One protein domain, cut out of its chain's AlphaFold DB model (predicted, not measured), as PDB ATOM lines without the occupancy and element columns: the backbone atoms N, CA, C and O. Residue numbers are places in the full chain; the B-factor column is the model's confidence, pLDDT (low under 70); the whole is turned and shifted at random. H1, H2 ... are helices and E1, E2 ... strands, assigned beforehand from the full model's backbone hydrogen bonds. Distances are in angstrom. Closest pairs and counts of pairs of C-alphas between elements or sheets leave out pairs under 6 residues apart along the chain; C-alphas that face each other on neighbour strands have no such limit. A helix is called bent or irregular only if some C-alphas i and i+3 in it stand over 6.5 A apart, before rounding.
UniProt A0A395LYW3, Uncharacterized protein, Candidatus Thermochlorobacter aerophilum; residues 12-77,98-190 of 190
ATOM      1  N   CYS A  12      50.783 -42.468 273.393       40.75
ATOM      2  CA  CYS A  12      51.326 -41.112 273.223       40.75
ATOM      3  C   CYS A  12      50.614 -40.308 272.117       40.75
ATOM      4  O   CYS A  12      50.855 -39.112 271.966       40.75
ATOM      5  N   ALA A  13      49.724 -40.942 271.341       49.56
ATOM      6  CA  ALA A  13      49.032 -40.290 270.236       49.56
ATOM      7  C   ALA A  13      47.966 -39.291 270.704       49.56
ATOM      8  O   ALA A  13      47.609 -38.412 269.933       49.56
ATOM      9  N   GLY A  14      47.458 -39.398 271.939       54.78
ATOM     10  CA  GLY A  14      46.477 -38.447 272.469       54.78
ATOM     11  C   GLY A  14      47.078 -37.056 272.667       54.78
ATOM     12  O   GLY A  14      46.584 -36.083 272.098       54.78
ATOM     13  N   ASP A  15      48.199 -36.992 273.385       59.72
ATOM     14  CA  ASP A  15      48.925 -35.745 273.632       59.72
ATOM     15  C   ASP A  15      49.533 -35.194 272.342       59.72
ATOM     16  O   ASP A  15      49.413 -34.004 272.074       59.72
ATOM     17  N   GLU A  16      50.088 -36.044 271.473       64.75
ATOM     18  CA  GLU A  16      50.631 -35.593 270.187       64.75
ATOM     19  C   GLU A  16      49.533 -35.049 269.250       64.75
ATOM     20  O   GLU A  16      49.743 -34.052 268.556       64.75
ATOM     21  N   LEU A  17      48.343 -35.661 269.233       65.50
ATOM     22  CA  LEU A  17      47.190 -35.184 268.464       65.50
ATOM     23  C   LEU A  17      46.689 -33.840 269.000       65.50
ATOM     24  O   LEU A  17      46.446 -32.922 268.217       65.50
ATOM     25  N   ILE A  18      46.574 -33.715 270.325       66.81
ATOM     26  CA  ILE A  18      46.191 -32.472 270.996       66.81
ATOM     27  C   ILE A  18      47.245 -31.387 270.750       66.81
ATOM     28  O   ILE A  18      46.889 -30.274 270.375       66.81
ATOM     29  N   GLU A  19      48.537 -31.683 270.876       68.94
ATOM     30  CA  GLU A  19      49.617 -30.736 270.591       68.94
ATOM     31  C   GLU A  19      49.615 -30.285 269.129       68.94
ATOM     32  O   GLU A  19      49.805 -29.100 268.847       68.94
ATOM     33  N   ARG A  20      49.384 -31.205 268.187       68.44
ATOM     34  CA  ARG A  20      49.258 -30.889 266.757       68.44
ATOM     35  C   ARG A  20      48.037 -30.004 266.488       68.44
ATOM     36  O   ARG A  20      48.161 -29.038 265.738       68.44
ATOM     37  N   LEU A  21      46.901 -30.267 267.134       69.75
ATOM     38  CA  LEU A  21      45.702 -29.420 267.073       69.75
ATOM     39  C   LEU A  21      45.936 -28.035 267.683       69.75
ATOM     40  O   LEU A  21      45.563 -27.028 267.090       69.75
ATOM     41  N   MET A  22      46.594 -27.970 268.837       70.00
ATOM     42  CA  MET A  22      46.907 -26.715 269.519       70.00
ATOM     43  C   MET A  22      47.933 -25.882 268.744       70.00
ATOM     44  O   MET A  22      47.825 -24.658 268.722       70.00
ATOM     45  N   LYS A  23      48.910 -26.511 268.075       68.44
ATOM     46  CA  LYS A  23      49.824 -25.834 267.138       68.44
ATOM     47  C   LYS A  23      49.075 -25.298 265.918       68.44
ATOM     48  O   LYS A  23      49.367 -24.192 265.482       68.44
ATOM     49  N   LEU A  24      48.094 -26.044 265.409       64.62
ATOM     50  CA  LEU A  24      47.268 -25.638 264.274       64.62
ATOM     51  C   LEU A  24      46.348 -24.453 264.608       64.62
ATOM     52  O   LEU A  24      46.239 -23.530 263.814       64.62
ATOM     53  N   ILE A  25      45.736 -24.432 265.792       63.69
ATOM     54  CA  ILE A  25      44.932 -23.296 266.285       63.69
ATOM     55  C   ILE A  25      45.760 -22.008 266.389       63.69
ATOM     56  O   ILE A  25      45.219 -20.915 266.438       63.69
ATOM     57  N   ARG A  26      47.089 -22.088 266.402       59.28
ATOM     58  CA  ARG A  26      47.931 -20.886 266.365       59.28
ATOM     59  C   ARG A  26      48.133 -20.343 264.947       59.28
ATOM     60  O   ARG A  26      48.711 -19.269 264.812       59.28
ATOM     61  N   ASP A  27      47.673 -21.048 263.908       64.44
ATOM     62  CA  ASP A  27      47.659 -20.536 262.539       64.44
ATOM     63  C   ASP A  27      46.555 -19.472 262.415       64.44
ATOM     64  O   ASP A  27      45.386 -19.770 262.693       64.44
ATOM     65  N   PRO A  28      46.894 -18.250 261.966       56.72
ATOM     66  CA  PRO A  28      45.936 -17.172 261.767       56.72
ATOM     67  C   PRO A  28      44.717 -17.550 260.923       56.72
ATOM     68  O   PRO A  28      43.698 -16.891 261.026       56.72
ATOM     69  N   ASN A  29      44.809 -18.589 260.089       61.19
ATOM     70  CA  ASN A  29      43.729 -18.994 259.195       61.19
ATOM     71  C   ASN A  29      42.727 -19.962 259.828       61.19
ATOM     72  O   ASN A  29      41.748 -20.290 259.160       61.19
ATOM     73  N   LEU A  30      42.984 -20.479 261.036       60.97
ATOM     74  CA  LEU A  30      42.240 -21.607 261.617       60.97
ATOM     75  C   LEU A  30      41.288 -21.247 262.762       60.97
ATOM     76  O   LEU A  30      40.386 -22.029 263.053       60.97
ATOM     77  N   VAL A  31      41.457 -20.083 263.391       59.97
ATOM     78  CA  VAL A  31      40.601 -19.604 264.503       59.97
ATOM     79  C   VAL A  31      40.511 -18.071 264.589       59.97
ATOM     80  O   VAL A  31      39.960 -17.523 265.543       59.97
ATOM     81  N   THR A  32      41.056 -17.366 263.603       55.56
ATOM     82  CA  THR A  32      41.291 -15.915 263.580       55.56
ATOM     83  C   THR A  32      40.892 -15.424 262.173       55.56
ATOM     84  O   THR A  32      41.041 -16.162 261.211       55.56
ATOM     85  N   ILE A  33      40.303 -14.261 261.891       55.25
ATOM     86  CA  ILE A  33      39.637 -13.173 262.624       55.25
ATOM     87  C   ILE A  33      38.459 -12.781 261.720       55.25
ATOM     88  O   ILE A  33      38.603 -12.762 260.498       55.25
ATOM     89  N   SER A  34      37.317 -12.416 262.292       58.12
ATOM     90  CA  SER A  34      36.275 -11.756 261.514       58.12
ATOM     91  C   SER A  34      36.600 -10.272 261.369       58.12
ATOM     92  O   SER A  34      36.576  -9.513 262.336       58.12
ATOM     93  N   SER A  35      36.952  -9.879 260.150       61.72
ATOM     94  CA  SER A  35      36.986  -8.490 259.678       61.72
ATOM     95  C   SER A  35      35.589  -7.877 259.571       61.72
ATOM     96  O   SER A  35      35.482  -6.667 259.400       61.72
ATOM     97  N   LEU A  36      34.528  -8.691 259.643       73.25
ATOM     98  CA  LEU A  36      33.155  -8.242 259.472       73.25
ATOM     99  C   LEU A  36      32.815  -7.230 260.566       73.25
ATOM    100  O   LEU A  36      32.899  -7.516 261.763       73.25
ATOM    101  N   HIS A  37      32.407  -6.034 260.155       72.38
ATOM    102  CA  HIS A  37      32.005  -5.007 261.100       72.38
ATOM    103  C   HIS A  37      30.834  -5.491 261.974       72.38
ATOM    104  O   HIS A  37      29.888  -6.120 261.499       72.38
ATOM    105  N   ASN A  38      30.854  -5.135 263.264       67.00
ATOM    106  CA  ASN A  38      29.798  -5.474 264.233       67.00
ATOM    107  C   ASN A  38      28.423  -4.839 263.921       67.00
ATOM    108  O   ASN A  38      27.482  -5.025 264.684       67.00
ATOM    109  N   SER A  39      28.297  -4.067 262.839       68.12
ATOM    110  CA  SER A  39      27.044  -3.431 262.423       68.12
ATOM    111  C   SER A  39      26.041  -4.403 261.793       68.12
ATOM    112  O   SER A  39      24.861  -4.073 261.715       68.12
ATOM    113  N   HIS A  40      26.476  -5.587 261.352       78.44
ATOM    114  CA  HIS A  40      25.590  -6.581 260.749       78.44
ATOM    115  C   HIS A  40      24.977  -7.516 261.815       78.44
ATOM    116  O   HIS A  40      25.723  -8.025 262.657       78.44
ATOM    117  N   PRO A  41      23.658  -7.807 261.780       81.88
ATOM    118  CA  PRO A  41      22.981  -8.596 262.818       81.88
ATOM    119  C   PRO A  41      23.564 -10.007 262.999       81.88
ATOM    120  O   PRO A  41      23.630 -10.506 264.119       81.88
ATOM    121  N   ASP A  42      24.059 -10.621 261.920       82.00
ATOM    122  CA  ASP A  42      24.641 -11.972 261.959       82.00
ATOM    123  C   ASP A  42      26.114 -12.012 262.415       82.00
ATOM    124  O   ASP A  42      26.684 -13.095 262.557       82.00
ATOM    125  N   CYS A  43      26.761 -10.865 262.658       82.06
ATOM    126  CA  CYS A  43      28.201 -10.819 262.936       82.06
ATOM    127  C   CYS A  43      28.579 -11.612 264.198       82.06
ATOM    128  O   CYS A  43      29.492 -12.435 264.163       82.06
ATOM    129  N   ALA A  44      27.827 -11.459 265.295       82.06
ATOM    130  CA  ALA A  44      28.071 -12.217 266.525       82.06
ATOM    131  C   ALA A  44      28.003 -13.738 266.298       82.06
ATOM    132  O   ALA A  44      28.803 -14.495 266.852       82.06
ATOM    133  N   HIS A  45      27.076 -14.177 265.445       82.62
ATOM    134  CA  HIS A  45      26.870 -15.582 265.112       82.62
ATOM    135  C   HIS A  45      27.986 -16.139 264.216       82.62
ATOM    136  O   HIS A  45      28.568 -17.179 264.526       82.62
ATOM    137  N   ILE A  46      28.360 -15.418 263.156       85.00
ATOM    138  CA  ILE A  46      29.475 -15.783 262.264       85.00
ATOM    139  C   ILE A  46      30.792 -15.860 263.051       85.00
ATOM    140  O   ILE A  46      31.557 -16.818 262.906       85.00
ATOM    141  N   ASN A  47      31.022 -14.901 263.951       79.06
ATOM    142  CA  ASN A  47      32.191 -14.879 264.830       79.06
ATOM    143  C   ASN A  47      32.211 -16.098 265.758       79.06
ATOM    144  O   ASN A  47      33.262 -16.712 265.958       79.06
ATOM    145  N   ALA A  48      31.050 -16.484 266.296       79.19
ATOM    146  CA  ALA A  48      30.923 -17.681 267.118       79.19
ATOM    147  C   ALA A  48      31.215 -18.964 266.323       79.19
ATOM    148  O   ALA A  48      31.848 -19.875 266.860       79.19
ATOM    149  N   LEU A  49      30.816 -19.039 265.047       81.31
ATOM    150  CA  LEU A  49      31.115 -20.181 264.179       81.31
ATOM    151  C   LEU A  49      32.623 -20.335 263.951       81.31
ATOM    152  O   LEU A  49      33.148 -21.437 264.128       81.31
ATOM    153  N   ALA A  50      33.323 -19.244 263.628       75.06
ATOM    154  CA  ALA A  50      34.778 -19.251 263.467       75.06
ATOM    155  C   ALA A  50      35.504 -19.645 264.770       75.06
ATOM    156  O   ALA A  50      36.452 -20.429 264.755       75.06
ATOM    157  N   ALA A  51      35.017 -19.170 265.920       77.94
ATOM    158  CA  ALA A  51      35.601 -19.471 267.228       77.94
ATOM    159  C   ALA A  51      35.315 -20.902 267.731       77.94
ATOM    160  O   ALA A  51      35.972 -21.375 268.667       77.94
ATOM    161  N   LYS A  52      34.351 -21.612 267.130       81.75
ATOM    162  CA  LYS A  52      33.857 -22.902 267.632       81.75
ATOM    163  C   LYS A  52      34.928 -23.993 267.624       81.75
ATOM    164  O   LYS A  52      34.980 -24.789 268.558       81.75
ATOM    165  N   LEU A  53      35.826 -24.002 266.634       80.56
ATOM    166  CA  LEU A  53      36.946 -24.952 266.590       80.56
ATOM    167  C   LEU A  53      37.856 -24.812 267.816       80.56
ATOM    168  O   LEU A  53      38.216 -25.812 268.435       80.56
ATOM    169  N   ASN A  54      38.178 -23.571 268.198       79.69
ATOM    170  CA  ASN A  54      38.989 -23.299 269.381       79.69
ATOM    171  C   ASN A  54      38.304 -23.834 270.646       79.69
ATOM    172  O   ASN A  54      38.921 -24.523 271.454       79.69
ATOM    173  N   GLN A  55      37.000 -23.571 270.784       80.19
ATOM    174  CA  GLN A  55      36.206 -24.058 271.914       80.19
ATOM    175  C   GLN A  55      36.215 -25.590 272.002       80.19
ATOM    176  O   GLN A  55      36.399 -26.130 273.092       80.19
ATOM    177  N   PHE A  56      36.073 -26.289 270.869       82.62
ATOM    178  CA  PHE A  56      36.164 -27.751 270.815       82.62
ATOM    179  C   PHE A  56      37.513 -28.259 271.306       82.62
ATOM    180  O   PHE A  56      37.565 -29.117 272.186       82.62
ATOM    181  N   VAL A  57      38.610 -27.739 270.761       79.69
ATOM    182  CA  VAL A  57      39.941 -28.246 271.112       79.69
ATOM    183  C   VAL A  57      40.293 -27.925 272.562       79.69
ATOM    184  O   VAL A  57      40.824 -28.791 273.254       79.69
ATOM    185  N   LEU A  58      39.930 -26.743 273.066       79.50
ATOM    186  CA  LEU A  58      40.104 -26.408 274.481       79.50
ATOM    187  C   LEU A  58      39.285 -27.328 275.394       79.50
ATOM    188  O   LEU A  58      39.787 -27.750 276.437       79.50
ATOM    189  N   ALA A  59      38.055 -27.683 275.014       80.44
ATOM    190  CA  ALA A  59      37.243 -28.641 275.766       80.44
ATOM    191  C   ALA A  59      37.881 -30.040 275.778       80.44
ATOM    192  O   ALA A  59      37.943 -30.679 276.828       80.44
ATOM    193  N   ILE A  60      38.403 -30.498 274.634       79.38
ATOM    194  CA  ILE A  60      39.111 -31.781 274.518       79.38
ATOM    195  C   ILE A  60      40.356 -31.772 275.413       79.38
ATOM    196  O   ILE A  60      40.537 -32.681 276.222       79.38
ATOM    197  N   HIS A  61      41.171 -30.722 275.332       76.88
ATOM    198  CA  HIS A  61      42.399 -30.586 276.114       76.88
ATOM    199  C   HIS A  61      42.138 -30.504 277.630       76.88
ATOM    200  O   HIS A  61      42.884 -31.068 278.422       76.88
ATOM    201  N   SER A  62      41.110 -29.770 278.065       73.25
ATOM    202  CA  SER A  62      40.891 -29.458 279.491       73.25
ATOM    203  C   SER A  62      40.039 -30.476 280.257       73.25
ATOM    204  O   SER A  62      40.002 -30.434 281.494       73.25
ATOM    205  N   GLY A  63      39.331 -31.368 279.561       66.44
ATOM    206  CA  GLY A  63      38.288 -32.173 280.197       66.44
ATOM    207  C   GLY A  63      37.886 -33.441 279.460       66.44
ATOM    208  O   GLY A  63      36.742 -33.863 279.615       66.44
ATOM    209  N   SER A  64      38.772 -34.048 278.667       64.88
ATOM    210  CA  SER A  64      38.494 -35.346 278.042       64.88
ATOM    211  C   SER A  64      39.503 -36.426 278.413       64.88
ATOM    212  O   SER A  64      40.675 -36.147 278.666       64.88
ATOM    213  N   HIS A  65      39.037 -37.676 278.420       66.94
ATOM    214  CA  HIS A  65      39.911 -38.838 278.309       66.94
ATOM    215  C   HIS A  65      39.834 -39.358 276.875       66.94
ATOM    216  O   HIS A  65      38.779 -39.800 276.408       66.94
ATOM    217  N   LEU A  66      40.960 -39.277 276.167       61.81
ATOM    218  CA  LEU A  66      41.117 -39.884 274.853       61.81
ATOM    219  C   LEU A  66      41.345 -41.381 275.034       61.81
ATOM    220  O   LEU A  66      42.317 -41.801 275.662       61.81
ATOM    221  N   HIS A  67      40.466 -42.187 274.451       55.19
ATOM    222  CA  HIS A  67      40.724 -43.608 274.307       55.19
ATOM    223  C   HIS A  67      41.288 -43.832 272.902       55.19
ATOM    224  O   HIS A  67      40.627 -43.479 271.924       55.19
ATOM    225  N   PRO A  68      42.488 -44.422 272.752       44.84
ATOM    226  CA  PRO A  68      42.981 -44.863 271.455       44.84
ATOM    227  C   PRO A  68      42.198 -46.109 271.025       44.84
ATOM    228  O   PRO A  68      42.703 -47.227 271.012       44.84
ATOM    229  N   CYS A  69      40.925 -45.936 270.698       44.94
ATOM    230  CA  CYS A  69      40.172 -46.900 269.924       44.94
ATOM    231  C   CYS A  69      40.352 -46.544 268.451       44.94
ATOM    232  O   CYS A  69      40.331 -45.371 268.064       44.94
ATOM    233  N   LYS A  70      40.547 -47.559 267.603       43.00
ATOM    234  CA  LYS A  70      40.424 -47.362 266.160       43.00
ATOM    235  C   LYS A  70      39.063 -46.701 265.945       43.00
ATOM    236  O   LYS A  70      38.043 -47.298 266.273       43.00
ATOM    237  N   ALA A  71      39.038 -45.498 265.372       44.72
ATOM    238  CA  ALA A  71      37.794 -44.798 265.030       44.72
ATOM    239  C   ALA A  71      36.823 -45.666 264.184       44.72
ATOM    240  O   ALA A  71      35.643 -45.363 264.070       44.72
ATOM    241  N   GLN A  72      37.342 -46.773 263.643       43.06
ATOM    242  CA  GLN A  72      36.758 -47.723 262.708       43.06
ATOM    243  C   GLN A  72      35.566 -48.541 263.222       43.06
ATOM    244  O   GLN A  72      34.752 -48.923 262.396       43.06
ATOM    245  N   GLU A  73      35.432 -48.838 264.519       37.81
ATOM    246  CA  GLU A  73      34.492 -49.910 264.923       37.81
ATOM    247  C   GLU A  73      33.022 -49.480 265.065       37.81
ATOM    248  O   GLU A  73      32.148 -50.337 265.086       37.81
ATOM    249  N   THR A  74      32.717 -48.176 265.089       39.62
ATOM    250  CA  THR A  74      31.322 -47.678 265.173       39.62
ATOM    251  C   THR A  74      31.094 -46.309 264.524       39.62
ATOM    252  O   THR A  74      30.079 -45.667 264.787       39.62
ATOM    253  N   SER A  75      32.032 -45.803 263.712       44.25
ATOM    254  CA  SER A  75      31.798 -44.508 263.060       44.25
ATOM    255  C   SER A  75      30.661 -44.642 262.049       44.25
ATOM    256  O   SER A  75      30.619 -45.582 261.263       44.25
ATOM    257  N   ILE A  76      29.762 -43.660 262.039       44.47
ATOM    258  CA  ILE A  76      28.616 -43.550 261.117       44.47
ATOM    259  C   ILE A  76      29.062 -43.380 259.647       44.47
ATOM    260  O   ILE A  76      28.235 -43.260 258.745       44.47
ATOM    261  N   TYR A  77      30.374 -43.328 259.405       48.19
ATOM    262  CA  TYR A  77      30.990 -43.201 258.098       48.19
ATOM    263  C   TYR A  77      31.579 -44.540 257.644       48.19
ATOM    264  O   TYR A  77      32.739 -44.852 257.914       48.19
ATOM    265  N   ASN A  98      27.755 -28.935 275.223       85.19
ATOM    266  CA  ASN A  98      26.887 -29.940 275.841       85.19
ATOM    267  C   ASN A  98      27.108 -31.356 275.274       85.19
ATOM    268  O   ASN A  98      26.180 -32.163 275.211       85.19
ATOM    269  N   ALA A  99      28.343 -31.637 274.850       87.75
ATOM    270  CA  ALA A  99      28.746 -32.922 274.307       87.75
ATOM    271  C   ALA A  99      29.185 -33.869 275.429       87.75
ATOM    272  O   ALA A  99      29.863 -33.460 276.370       87.75
ATOM    273  N   VAL A 100      28.863 -35.149 275.290       90.25
ATOM    274  CA  VAL A 100      29.306 -36.226 276.186       90.25
ATOM    275  C   VAL A 100      30.496 -36.977 275.588       90.25
ATOM    276  O   VAL A 100      31.429 -37.324 276.307       90.25
ATOM    277  N   ALA A 101      30.514 -37.173 274.271       88.81
ATOM    278  CA  ALA A 101      31.614 -37.827 273.569       88.81
ATOM    279  C   ALA A 101      31.917 -37.155 272.227       88.81
ATOM    280  O   ALA A 101      31.121 -36.353 271.726       88.81
ATOM    281  N   PHE A 102      33.068 -37.483 271.641       87.56
ATOM    282  CA  PHE A 102      33.482 -36.978 270.335       87.56
ATOM    283  C   PHE A 102      34.301 -37.988 269.527       87.56
ATOM    284  O   PHE A 102      35.032 -38.812 270.074       87.56
ATOM    285  N   GLU A 103      34.218 -37.862 268.206       86.62
ATOM    286  CA  GLU A 103      35.148 -38.443 267.241       86.62
ATOM    287  C   GLU A 103      35.911 -37.310 266.559       86.62
ATOM    288  O   GLU A 103      35.325 -36.295 266.180       86.62
ATOM    289  N   ILE A 104      37.214 -37.485 266.375       83.38
ATOM    290  CA  ILE A 104      38.062 -36.535 265.663       83.38
ATOM    291  C   ILE A 104      38.833 -37.246 264.561       83.38
ATOM    292  O   ILE A 104      39.340 -38.348 264.760       83.38
ATOM    293  N   LEU A 105      38.908 -36.613 263.392       81.81
ATOM    294  CA  LEU A 105      39.641 -37.090 262.223       81.81
ATOM    295  C   LEU A 105      40.423 -35.928 261.615       81.81
ATOM    296  O   LEU A 105      39.840 -34.882 261.343       81.81
ATOM    297  N   LEU A 106      41.723 -36.108 261.393       78.12
ATOM    298  CA  LEU A 106      42.653 -35.059 260.962       78.12
ATOM    299  C   LEU A 106      43.567 -35.549 259.849       78.12
ATOM    300  O   LEU A 106      44.059 -36.674 259.901       78.12
ATOM    301  N   SER A 107      43.883 -34.702 258.875       77.88
ATOM    302  CA  SER A 107      44.971 -34.994 257.944       77.88
ATOM    303  C   SER A 107      46.315 -34.982 258.673       77.88
ATOM    304  O   SER A 107      46.457 -34.390 259.741       77.88
ATOM    305  N   ARG A 108      47.336 -35.627 258.096       72.75
ATOM    306  CA  ARG A 108      48.685 -35.671 258.697       72.75
ATOM    307  C   ARG A 108      49.268 -34.283 258.990       72.75
ATOM    308  O   ARG A 108      49.973 -34.122 259.982       72.75
ATOM    309  N   ASP A 109      48.982 -33.322 258.118       74.12
ATOM    310  CA  ASP A 109      49.371 -31.910 258.215       74.12
ATOM    311  C   ASP A 109      48.310 -31.037 258.907       74.12
ATOM    312  O   ASP A 109      48.480 -29.827 259.016       74.12
ATOM    313  N   VAL A 110      47.207 -31.649 259.351       75.31
ATOM    314  CA  VAL A 110      46.087 -31.053 260.092       75.31
ATOM    315  C   VAL A 110      45.333 -29.929 259.353       75.31
ATOM    316  O   VAL A 110      44.344 -29.394 259.856       75.31
ATOM    317  N   ARG A 111      45.718 -29.620 258.106       80.81
ATOM    318  CA  ARG A 111      45.047 -28.647 257.227       80.81
ATOM    319  C   ARG A 111      43.606 -29.021 256.909       80.81
ATOM    320  O   ARG A 111      42.836 -28.168 256.478       80.81
ATOM    321  N   ARG A 112      43.225 -30.280 257.102       84.25
ATOM    322  CA  ARG A 112      41.846 -30.747 257.001       84.25
ATOM    323  C   ARG A 112      41.499 -31.553 258.232       84.25
ATOM    324  O   ARG A 112      42.310 -32.353 258.701       84.25
ATOM    325  N   GLY A 113      40.277 -31.400 258.702       85.31
ATOM    326  CA  GLY A 113      39.799 -32.211 259.800       85.31
ATOM    327  C   GLY A 113      38.311 -32.084 260.029       85.31
ATOM    328  O   GLY A 113      37.624 -31.256 259.424       85.31
ATOM    329  N   LYS A 114      37.816 -32.956 260.896       87.69
ATOM    330  CA  LYS A 114      36.439 -32.947 261.358       87.69
ATOM    331  C   LYS A 114      36.341 -33.444 262.791       87.69
ATOM    332  O   LYS A 114      37.083 -34.336 263.200       87.69
ATOM    333  N   ILE A 115      35.408 -32.855 263.524       88.31
ATOM    334  CA  ILE A 115      35.015 -33.229 264.875       88.31
ATOM    335  C   ILE A 115      33.517 -33.497 264.846       88.31
ATOM    336  O   ILE A 115      32.729 -32.630 264.469       88.31
ATOM    337  N   LEU A 116      33.134 -34.702 265.239       88.62
ATOM    338  CA  LEU A 116      31.752 -35.101 265.452       88.62
ATOM    339  C   LEU A 116      31.537 -35.221 266.960       88.62
ATOM    340  O   LEU A 116      32.403 -35.756 267.649       88.62
ATOM    341  N   TRP A 117      30.419 -34.728 267.484       90.81
ATOM    342  CA  TRP A 117      30.124 -34.821 268.916       90.81
ATOM    343  C   TRP A 117      28.744 -35.401 269.186       90.81
ATOM    344  O   TRP A 117      27.832 -35.319 268.360       90.81
ATOM    345  N   TYR A 118      28.621 -36.008 270.360       90.06
ATOM    346  CA  TYR A 118      27.525 -36.892 270.718       90.06
ATOM    347  C   TYR A 118      26.944 -36.522 272.073       90.06
ATOM    348  O   TYR A 118      27.675 -36.118 272.977       90.06
ATOM    349  N   SER A 119      25.641 -36.747 272.239       90.62
ATOM    350  CA  SER A 119      24.947 -36.569 273.520       90.62
ATOM    351  C   SER A 119      25.063 -37.781 274.449       90.62
ATOM    352  O   SER A 119      24.455 -37.792 275.514       90.62
ATOM    353  N   ASP A 120      25.740 -38.846 274.021       86.75
ATOM    354  CA  ASP A 120      25.911 -40.080 274.780       86.75
ATOM    355  C   ASP A 120      27.357 -40.587 274.699       86.75
ATOM    356  O   ASP A 120      28.143 -40.153 273.858       86.75
ATOM    357  N   THR A 121      27.707 -41.505 275.597       83.62
ATOM    358  CA  THR A 121      29.008 -42.192 275.622       83.62
ATOM    359  C   THR A 121      29.072 -43.390 274.673       83.62
ATOM    360  O   THR A 121      30.132 -43.991 274.519       83.62
ATOM    361  N   LEU A 122      27.943 -43.761 274.059       83.88
ATOM    362  CA  LEU A 122      27.810 -44.922 273.174       83.88
ATOM    363  C   LEU A 122      28.042 -44.565 271.700       83.88
ATOM    364  O   LEU A 122      28.006 -45.451 270.850       83.88
ATOM    365  N   PHE A 123      28.289 -43.289 271.398       83.00
ATOM    366  CA  PHE A 123      28.454 -42.753 270.049       83.00
ATOM    367  C   PHE A 123      27.225 -42.996 269.153       83.00
ATOM    368  O   PHE A 123      27.354 -43.144 267.938       83.00
ATOM    369  N   SER A 124      26.022 -43.035 269.737       81.94
ATOM    370  CA  SER A 124      24.786 -43.371 269.007       81.94
ATOM    371  C   SER A 124      23.952 -42.147 268.619       81.94
ATOM    372  O   SER A 124      23.247 -42.157 267.611       81.94
ATOM    373  N   ARG A 125      24.058 -41.057 269.388       86.06
ATOM    374  CA  ARG A 125      23.290 -39.818 269.196       86.06
ATOM    375  C   ARG A 125      24.206 -38.652 268.847       86.06
ATOM    376  O   ARG A 125      24.593 -37.872 269.718       86.06
ATOM    377  N   ALA A 126      24.564 -38.539 267.570       87.62
ATOM    378  CA  ALA A 126      25.334 -37.403 267.072       87.62
ATOM    379  C   ALA A 126      24.508 -36.108 267.158       87.62
ATOM    380  O   ALA A 126      23.378 -36.058 266.678       87.62
ATOM    381  N   GLN A 127      25.084 -35.063 267.749       88.38
ATOM    382  CA  GLN A 127      24.472 -33.736 267.897       88.38
ATOM    383  C   GLN A 127      24.958 -32.754 266.829       88.38
ATOM    384  O   GLN A 127      24.268 -31.790 266.494       88.38
ATOM    385  N   GLY A 128      26.143 -32.987 266.270       89.94
ATOM    386  CA  GLY A 128      26.644 -32.175 265.179       89.94
ATOM    387  C   GLY A 128      28.040 -32.551 264.721       89.94
ATOM    388  O   GLY A 128      28.716 -33.377 265.332       89.94
ATOM    389  N   LEU A 129      28.426 -31.932 263.609       90.38
ATOM    390  CA  LEU A 129      29.693 -32.093 262.913       90.38
ATOM    391  C   LEU A 129      30.290 -30.714 262.650       90.38
ATOM    392  O   LEU A 129      29.621 -29.839 262.106       90.38
ATOM    393  N   PHE A 130      31.563 -30.544 262.965       90.75
ATOM    394  CA  PHE A 130      32.347 -29.381 262.590       90.75
ATOM    395  C   PHE A 130      33.504 -29.863 261.730       90.75
ATOM    396  O   PHE A 130      34.253 -30.739 262.149       90.75
ATOM    397  N   SER A 131      33.663 -29.316 260.534       90.44
ATOM    398  CA  SER A 131      34.773 -29.648 259.644       90.44
ATOM    399  C   SER A 131      35.462 -28.396 259.143       90.44
ATOM    400  O   SER A 131      34.809 -27.371 258.946       90.44
ATOM    401  N   TRP A 132      36.757 -28.507 258.878       89.94
ATOM    402  CA  TRP A 132      37.550 -27.434 258.297       89.94
ATOM    403  C   TRP A 132      38.449 -27.943 257.172       89.94
ATOM    404  O   TRP A 132      38.847 -29.112 257.135       89.94
ATOM    405  N   SER A 133      38.785 -27.040 256.257       89.44
ATOM    406  CA  SER A 133      39.747 -27.270 255.187       89.44
ATOM    407  C   SER A 133      40.498 -25.984 254.861       89.44
ATOM    408  O   SER A 133      39.919 -25.042 254.324       89.44
ATOM    409  N   VAL A 134      41.800 -25.979 255.121       87.19
ATOM    410  CA  VAL A 134      42.726 -24.902 254.764       87.19
ATOM    411  C   VAL A 134      43.135 -25.051 253.300       87.19
ATOM    412  O   VAL A 134      43.570 -26.121 252.862       87.19
ATOM    413  N   ARG A 135      42.995 -23.965 252.548       87.44
ATOM    414  CA  ARG A 135      43.409 -23.792 251.152       87.44
ATOM    415  C   ARG A 135      44.580 -22.807 251.091       87.44
ATOM    416  O   ARG A 135      45.077 -22.343 252.114       87.44
ATOM    417  N   GLU A 136      45.058 -22.502 249.889       85.62
ATOM    418  CA  GLU A 136      46.179 -21.568 249.710       85.62
ATOM    419  C   GLU A 136      45.850 -20.148 250.194       85.62
ATOM    420  O   GLU A 136      46.689 -19.500 250.822       85.62
ATOM    421  N   SER A 137      44.624 -19.685 249.937       87.25
ATOM    422  CA  SER A 137      44.180 -18.310 250.197       87.25
ATOM    423  C   SER A 137      43.001 -18.194 251.166       87.25
ATOM    424  O   SER A 137      42.635 -17.075 251.519       87.25
ATOM    425  N   SER A 138      42.424 -19.312 251.609       88.56
ATOM    426  CA  SER A 138      41.239 -19.318 252.468       88.56
ATOM    427  C   SER A 138      41.182 -20.529 253.395       88.56
ATOM    428  O   SER A 138      41.881 -21.523 253.193       88.56
ATOM    429  N   THR A 139      40.306 -20.465 254.392       88.25
ATOM    430  CA  THR A 139      39.883 -21.617 255.189       88.25
ATOM    431  C   THR A 139      38.375 -21.749 255.108       88.25
ATOM    432  O   THR A 139      37.643 -20.808 255.406       88.25
ATOM    433  N   LEU A 140      37.915 -22.939 254.725       91.25
ATOM    434  CA  LEU A 140      36.504 -23.295 254.729       91.25
ATOM    435  C   LEU A 140      36.159 -24.009 256.033       91.25
ATOM    436  O   LEU A 140      36.729 -25.059 256.326       91.25
ATOM    437  N   TYR A 141      35.173 -23.491 256.749       91.12
ATOM    438  CA  TYR A 141      34.522 -24.115 257.889       91.12
ATOM    439  C   TYR A 141      33.129 -24.581 257.490       91.12
ATOM    440  O   TYR A 141      32.419 -23.939 256.713       91.12
ATOM    441  N   THR A 142      32.711 -25.719 258.025       92.44
ATOM    442  CA  THR A 142      31.338 -26.196 257.896       92.44
ATOM    443  C   THR A 142      30.873 -26.728 259.234       92.44
ATOM    444  O   THR A 142      31.496 -27.622 259.803       92.44
ATOM    445  N   LEU A 143      29.758 -26.193 259.713       92.06
ATOM    446  CA  LEU A 143      29.076 -26.634 260.917       92.06
ATOM    447  C   LEU A 143      27.750 -27.269 260.505       92.06
ATOM    448  O   LEU A 143      26.936 -26.635 259.846       92.06
ATOM    449  N   ARG A 144      27.515 -28.519 260.887       91.44
ATOM    450  CA  ARG A 144      26.213 -29.177 260.761       91.44
ATOM    451  C   ARG A 144      25.673 -29.452 262.145       91.44
ATOM    452  O   ARG A 144      26.311 -30.162 262.918       91.44
ATOM    453  N   THR A 145      24.491 -28.935 262.429       88.25
ATOM    454  CA  THR A 145      23.757 -29.277 263.642       88.25
ATOM    455  C   THR A 145      22.791 -30.402 263.300       88.25
ATOM    456  O   THR A 145      21.965 -30.277 262.397       88.25
ATOM    457  N   LEU A 146      22.935 -31.520 264.004       79.38
ATOM    458  CA  LEU A 146      22.136 -32.727 263.842       79.38
ATOM    459  C   LEU A 146      21.128 -32.766 264.995       79.38
ATOM    460  O   LEU A 146      21.263 -33.550 265.927       79.38
ATOM    461  N   HIS A 147      20.146 -31.861 264.971       67.00
ATOM    462  CA  HIS A 147      19.050 -31.887 265.937       67.00
ATOM    463  C   HIS A 147      17.812 -32.555 265.333       67.00
ATOM    464  O   HIS A 147      17.492 -32.398 264.155       67.00
ATOM    465  N   SER A 148      17.133 -33.327 266.178       57.50
ATOM    466  CA  SER A 148      15.896 -34.073 265.941       57.50
ATOM    467  C   SER A 148      14.894 -33.369 265.012       57.50
ATOM    468  O   SER A 148      14.057 -32.611 265.491       57.50
ATOM    469  N   GLN A 149      14.924 -33.735 263.720       60.81
ATOM    470  CA  GLN A 149      14.022 -33.337 262.615       60.81
ATOM    471  C   GLN A 149      14.464 -32.160 261.727       60.81
ATOM    472  O   GLN A 149      13.797 -31.903 260.726       60.81
ATOM    473  N   THR A 150      15.581 -31.479 261.997       67.19
ATOM    474  CA  THR A 150      16.017 -30.346 261.156       67.19
ATOM    475  C   THR A 150      17.517 -30.389 260.898       67.19
ATOM    476  O   THR A 150      18.329 -30.385 261.821       67.19
ATOM    477  N   LEU A 151      17.896 -30.423 259.618       80.50
ATOM    478  CA  LEU A 151      19.296 -30.357 259.202       80.50
ATOM    479  C   LEU A 151      19.671 -28.896 258.974       80.50
ATOM    480  O   LEU A 151      19.358 -28.339 257.922       80.50
ATOM    481  N   CYS A 152      20.353 -28.293 259.946       90.44
ATOM    482  CA  CYS A 152      20.980 -26.986 259.776       90.44
ATOM    483  C   CYS A 152      22.452 -27.178 259.401       90.44
ATOM    484  O   CYS A 152      23.189 -27.886 260.095       90.44
ATOM    485  N   GLN A 153      22.878 -26.569 258.298       93.44
ATOM    486  CA  GLN A 153      24.271 -26.533 257.876       93.44
ATOM    487  C   GLN A 153      24.688 -25.095 257.626       93.44
ATOM    488  O   GLN A 153      24.062 -24.381 256.856       93.44
ATOM    489  N   GLU A 154      25.823 -24.721 258.178       93.44
ATOM    490  CA  GLU A 154      26.429 -23.419 257.997       93.44
ATOM    491  C   GLU A 154      27.797 -23.597 257.360       93.44
ATOM    492  O   GLU A 154      28.547 -24.509 257.726       93.44
ATOM    493  N   ARG A 155      28.113 -22.753 256.385       94.38
ATOM    494  CA  ARG A 155      29.409 -22.712 255.715       94.38
ATOM    495  C   ARG A 155      29.986 -21.323 255.864       94.38
ATOM    496  O   ARG A 155      29.275 -20.343 255.686       94.38
ATOM    497  N   LEU A 156      31.266 -21.271 256.185       92.38
ATOM    498  CA  LEU A 156      32.013 -20.035 256.317       92.38
ATOM    499  C   LEU A 156      33.346 -20.212 255.599       92.38
ATOM    500  O   LEU A 156      34.141 -21.055 256.004       92.38
ATOM    501  N   GLU A 157      33.596 -19.446 254.548       92.06
ATOM    502  CA  GLU A 157      34.907 -19.356 253.910       92.06
ATOM    503  C   GLU A 157      35.548 -18.021 254.295       92.06
ATOM    504  O   GLU A 157      34.989 -16.963 254.026       92.06
ATOM    505  N   LEU A 158      36.702 -18.071 254.964       88.81
ATOM    506  CA  LEU A 158      37.471 -16.889 255.363       88.81
ATOM    507  C   LEU A 158      38.751 -16.809 254.545       88.81
ATOM    508  O   LEU A 158      39.547 -17.749 254.553       88.81
ATOM    509  N   PHE A 159      38.968 -15.690 253.865       88.56
ATOM    510  CA  PHE A 159      40.173 -15.434 253.089       88.56
ATOM    511  C   PHE A 159      41.246 -14.752 253.937       88.56
ATOM    512  O   PHE A 159      40.960 -13.985 254.856       88.56
ATOM    513  N   ARG A 160      42.512 -14.983 253.577       83.81
ATOM    514  CA  ARG A 160      43.682 -14.386 254.251       83.81
ATOM    515  C   ARG A 160      43.713 -12.864 254.223       83.81
ATOM    516  O   ARG A 160      44.321 -12.247 255.088       83.81
ATOM    517  N   ASP A 161      43.096 -12.277 253.206       85.81
ATOM    518  CA  ASP A 161      42.999 -10.831 253.021       85.81
ATOM    519  C   ASP A 161      41.836 -10.202 253.809       85.81
ATOM    520  O   ASP A 161      41.596  -9.006 253.686       85.81
ATOM    521  N   GLY A 162      41.119 -10.990 254.617       83.19
ATOM    522  CA  GLY A 162      39.991 -10.526 255.414       83.19
ATOM    523  C   GLY A 162      38.659 -10.532 254.670       83.19
ATOM    524  O   GLY A 162      37.665 -10.099 255.239       83.19
ATOM    525  N   ARG A 163      38.573 -11.013 253.427       90.25
ATOM    526  CA  ARG A 163      37.263 -11.284 252.812       90.25
ATOM    527  C   ARG A 163      36.611 -12.508 253.445       90.25
ATOM    528  O   ARG A 163      37.298 -13.375 253.992       90.25
ATOM    529  N   GLY A 164      35.298 -12.625 253.302       90.94
ATOM    530  CA  GLY A 164      34.619 -13.853 253.682       90.94
ATOM    531  C   GLY A 164      33.246 -14.031 253.064       90.94
ATOM    532  O   GLY A 164      32.609 -13.075 252.622       90.94
ATOM    533  N   ASP A 165      32.831 -15.291 253.047       93.00
ATOM    534  CA  ASP A 165      31.555 -15.769 252.536       93.00
ATOM    535  C   ASP A 165      30.894 -16.652 253.596       93.00
ATOM    536  O   ASP A 165      31.517 -17.562 254.147       93.00
ATOM    537  N   TYR A 166      29.620 -16.403 253.869       93.50
ATOM    538  CA  TYR A 166      28.801 -17.155 254.806       93.50
ATOM    539  C   TYR A 166      27.512 -17.621 254.135       93.50
ATOM    540  O   TYR A 166      26.825 -16.857 253.457       93.50
ATOM    541  N   GLU A 167      27.162 -18.880 254.370       95.56
ATOM    542  CA  GLU A 167      25.926 -19.484 253.892       95.56
ATOM    543  C   GLU A 167      25.275 -20.308 255.000       95.56
ATOM    544  O   GLU A 167      25.933 -21.135 255.638       95.56
ATOM    545  N   ARG A 168      23.959 -20.159 255.167       94.06
ATOM    546  CA  ARG A 168      23.147 -21.020 256.034       94.06
ATOM    547  C   ARG A 168      22.147 -21.795 255.208       94.06
ATOM    548  O   ARG A 168      21.408 -21.234 254.402       94.06
ATOM    549  N   TYR A 169      22.092 -23.087 255.477       93.75
ATOM    550  CA  TYR A 169      21.179 -24.019 254.856       93.75
ATOM    551  C   TYR A 169      20.290 -24.665 255.909       93.75
ATOM    552  O   TYR A 169      20.787 -25.202 256.899       93.75
ATOM    553  N   GLU A 170      18.993 -24.711 255.643       92.94
ATOM    554  CA  GLU A 170      18.012 -25.446 256.436       92.94
ATOM    555  C   GLU A 170      17.334 -26.473 255.544       92.94
ATOM    556  O   GLU A 170      16.834 -26.151 254.470       92.94
ATOM    557  N   ASN A 171      17.377 -27.747 255.938       88.44
ATOM    558  CA  ASN A 171      16.809 -28.852 255.161       88.44
ATOM    559  C   ASN A 171      17.262 -28.848 253.688       88.44
ATOM    560  O   ASN A 171      16.498 -29.171 252.781       88.44
ATOM    561  N   LYS A 172      18.546 -28.516 253.470       87.19
ATOM    562  CA  LYS A 172      19.216 -28.381 252.160       87.19
ATOM    563  C   LYS A 172      18.805 -27.157 251.327       87.19
ATOM    564  O   LYS A 172      19.306 -27.017 250.215       87.19
ATOM    565  N   GLN A 173      17.963 -26.267 251.838       92.31
ATOM    566  CA  GLN A 173      17.635 -24.995 251.194       92.31
ATOM    567  C   GLN A 173      18.534 -23.886 251.733       92.31
ATOM    568  O   GLN A 173      18.730 -23.807 252.941       92.31
ATOM    569  N   LEU A 174      19.084 -23.049 250.852       94.94
ATOM    570  CA  LEU A 174      19.827 -21.852 251.244       94.94
ATOM    571  C   LEU A 174      18.837 -20.826 251.809       94.94
ATOM    572  O   LEU A 174      17.943 -20.388 251.089       94.94
ATOM    573  N   VAL A 175      18.994 -20.470 253.081       94.56
ATOM    574  CA  VAL A 175      18.123 -19.512 253.788       94.56
ATOM    575  C   VAL A 175      18.830 -18.206 254.138       94.56
ATOM    576  O   VAL A 175      18.176 -17.249 254.532       94.56
ATOM    577  N   ARG A 176      20.163 -18.172 254.030       93.62
ATOM    578  CA  ARG A 176      20.969 -16.976 254.272       93.62
ATOM    579  C   ARG A 176      22.239 -17.016 253.448       93.62
ATOM    580  O   ARG A 176      22.916 -18.049 253.451       93.62
ATOM    581  N   GLN A 177      22.599 -15.898 252.830       94.88
ATOM    582  CA  GLN A 177      23.899 -15.719 252.192       94.88
ATOM    583  C   GLN A 177      24.451 -14.320 252.474       94.88
ATOM    584  O   GLN A 177      23.800 -13.322 252.177       94.88
ATOM    585  N   LEU A 178      25.670 -14.255 253.008       93.00
ATOM    586  CA  LEU A 178      26.377 -13.007 253.294       93.00
ATOM    587  C   LEU A 178      27.796 -13.076 252.727       93.00
ATOM    588  O   LEU A 178      28.496 -14.059 252.952       93.00
ATOM    589  N   ARG A 179      28.245 -12.019 252.056       93.12
ATOM    590  CA  ARG A 179      29.643 -11.842 251.638       93.12
ATOM    591  C   ARG A 179      30.145 -10.479 252.070       93.12
ATOM    592  O   ARG A 179      29.396  -9.507 251.981       93.12
ATOM    593  N   TRP A 180      31.411 -10.386 252.464       92.19
ATOM    594  CA  TRP A 180      32.057  -9.114 252.791       92.19
ATOM    595  C   TRP A 180      33.463  -8.993 252.207       92.19
ATOM    596  O   TRP A 180      34.157  -9.980 251.944       92.19
ATOM    597  N   ASN A 181      33.881  -7.744 252.012       91.12
ATOM    598  CA  ASN A 181      35.203  -7.411 251.503       91.12
ATOM    599  C   ASN A 181      36.278  -7.372 252.608       91.12
ATOM    600  O   ASN A 181      35.987  -7.540 253.788       91.12
ATOM    601  N   ALA A 182      37.531  -7.097 252.230       88.69
ATOM    602  CA  ALA A 182      38.668  -7.019 253.155       88.69
ATOM    603  C   ALA A 182      38.500  -5.961 254.263       88.69
ATOM    604  O   ALA A 182      39.094  -6.073 255.331       88.69
ATOM    605  N   SER A 183      37.681  -4.936 254.019       88.31
ATOM    606  CA  SER A 183      37.360  -3.902 255.001       88.31
ATOM    607  C   SER A 183      36.201  -4.288 255.917       88.31
ATOM    608  O   SER A 183      35.851  -3.489 256.768       88.31
ATOM    609  N   GLY A 184      35.595  -5.469 255.760       85.88
ATOM    610  CA  GLY A 184      34.457  -5.895 256.575       85.88
ATOM    611  C   GLY A 184      33.108  -5.350 256.124       85.88
ATOM    612  O   GLY A 184      32.130  -5.470 256.865       85.88
ATOM    613  N   VAL A 185      33.043  -4.724 254.945       87.94
ATOM    614  CA  VAL A 185      31.808  -4.149 254.399       87.94
ATOM    615  C   VAL A 185      31.049  -5.230 253.621       87.94
ATOM    616  O   VAL A 185      31.657  -5.865 252.752       87.94
ATOM    617  N   PRO A 186      29.746  -5.446 253.897       89.00
ATOM    618  CA  PRO A 186      28.928  -6.389 253.138       89.00
ATOM    619  C   PRO A 186      28.863  -6.031 251.645       89.00
ATOM    620  O   PRO A 186      28.553  -4.899 251.281       89.00
ATOM    621  N   GLU A 187      29.138  -7.010 250.783       91.06
ATOM    622  CA  GLU A 187      29.014  -6.925 249.319       91.06
ATOM    623  C   GLU A 187      27.765  -7.661 248.804       91.06
ATOM    624  O   GLU A 187      27.242  -7.338 247.738       91.06
ATOM    625  N   LEU A 188      27.296  -8.667 249.546       88.44
ATOM    626  CA  LEU A 188      26.114  -9.467 249.233       88.44
ATOM    627  C   LEU A 188      25.387  -9.802 250.526       88.44
ATOM    628  O   LEU A 188      26.027 -10.268 251.463       88.44
ATOM    629  N   ASP A 189      24.072  -9.625 250.532       89.38
ATOM    630  CA  ASP A 189      23.200  -9.928 251.662       89.38
ATOM    631  C   ASP A 189      21.845 -10.420 251.117       89.38
ATOM    632  O   ASP A 189      21.127  -9.661 250.458       89.38
ATOM    633  N   LYS A 190      21.554 -11.716 251.290       87.19
ATOM    634  CA  LYS A 190      20.350 -12.396 250.788       87.19
ATOM    635  C   LYS A 190      19.749 -13.345 251.816       87.19
ATOM    636  O   LYS A 190      20.498 -13.896 252.665       87.19
TER     637      LYS A 190
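This is residues 12 to 77 and 98 to 190 of the 190 residues of an uncharacterized protein of Candidatus Thermochlorobacter aerophilum (UniProt A0A395LYW3). A broad, twisted wall of eight strands, E2 to E9, has one long bent helix, H3, laid over one of its faces, its arm H3a across the strands and its arm H3b slantwise to them. The short helix H2 is over the same face, and H1 packs beside H3b and only grazes the sheet; no named helix covers the opposite face. The printed part has 159 residues, with three named helices followed by nine named strands, in the order H1 H2 H3 E1 E2 E3 E4 E5 E6 E7 E8 E9, and its class is mixed, helices and strands. The sheet runs E2 E3 E4 E5 E6 E7 E8 E9, antiparallel throughout, and E1 pairs with no named strand. The whole is compact, with a radius of gyration of the C-alphas of 16.3 A and spans of 46 by 37 by 24 A.

H1 is residues 13 to 24, 15.9 A long from C-alpha 13 at (49.032, -40.290, 270.236). H2 is residues 28 to 31. H3, residues 43 to 63, was assigned as one helix by its hydrogen bonds but is bent: C-alphas 50 and 53 are 6.9 A apart. Its arms are H3a, residues 43 to 50, 10.7 A, and H3b, residues 53 to 63, 15.5 A, at a steep tilt of 58 degrees. E1 is residues 64 to 67. After the cut come E2, residues 101 to 107, and E3, residues 112 to 118, each 20.8 A long. E4 is residues 126 to 134, 24.7 A; E5, residues 138 to 147, 28.8 A; E6, residues 150 to 159, 29.5 A, from C-alpha 150 at (16.017, -30.346, 261.156). E7 is residues 164 to 170, 20.4 A; E8, residues 173 to 180, 21.5 A; E9, residues 186 to 189, ends with C-alpha 189 at (23.200, -9.928, 251.662).

E2 to E9 form a meander, each strand the antiparallel neighbour of the one before, with edge strands E2 and E9. In the hairpin of E2 and E3, N 103 and O 116 are within hydrogen-bond range at 2.8 A. In the hairpin of E5 and E6, N 141 and O 156 are 2.7 A apart; in that of E8 and E9, N 179 and O 188 are 2.9 A apart. H3a is on the sheet at a height of 9.8 A, over E7, and runs across the strands, at 85 degrees to E7 on the local plane. Its closest C-alphas to E5 are those of Ala 50 and Tyr 141, 7.4 A apart. H3b is on the same face at a height of 10.6 A, over E2 and only just, with 3 C-alphas each, over E3 and E4. It runs slantwise to the strands, only just, at 57 degrees to E2 on the local plane. H2 is on that face too, over E5, at a height of 8.2 A. H2 and H3b only just touch, with 3 pairs of C-alphas within 8 A, the closest being Val 31 and Asn 54 at 6.3 A. H1 touches H3b with residues 18 to 22 alone, the closest C-alphas being those of Ile 18 and His 61, 6.6 A apart; they run opposite ways at a tilt of 35.1 degrees, only just steep. H1 only grazes the sheet, with residues 17 to 21. E1 and E2 are near each other, with 6 pairs of C-alphas within 10 A. In H1, H3a and H3b every O i to N i+4 pair is within hydrogen-bond range; H2 is too short for such a pair.

The two C-alphas farthest apart are those of Cys 12 and Lys 190, 47.8 A. Residues 78 to 97 are not printed, and C-alphas 77 and 98 are 22.5 A apart across the cut, in the link from E1 to E2. Of the links printed whole, that from H2 to H3, 11 residues, is long. The mean pLDDT of the printed part is 78.3, and 44 residues are under 70: 12 to 21, 23 to 35, 38 to 39, 63 to 77 and 147 to 150.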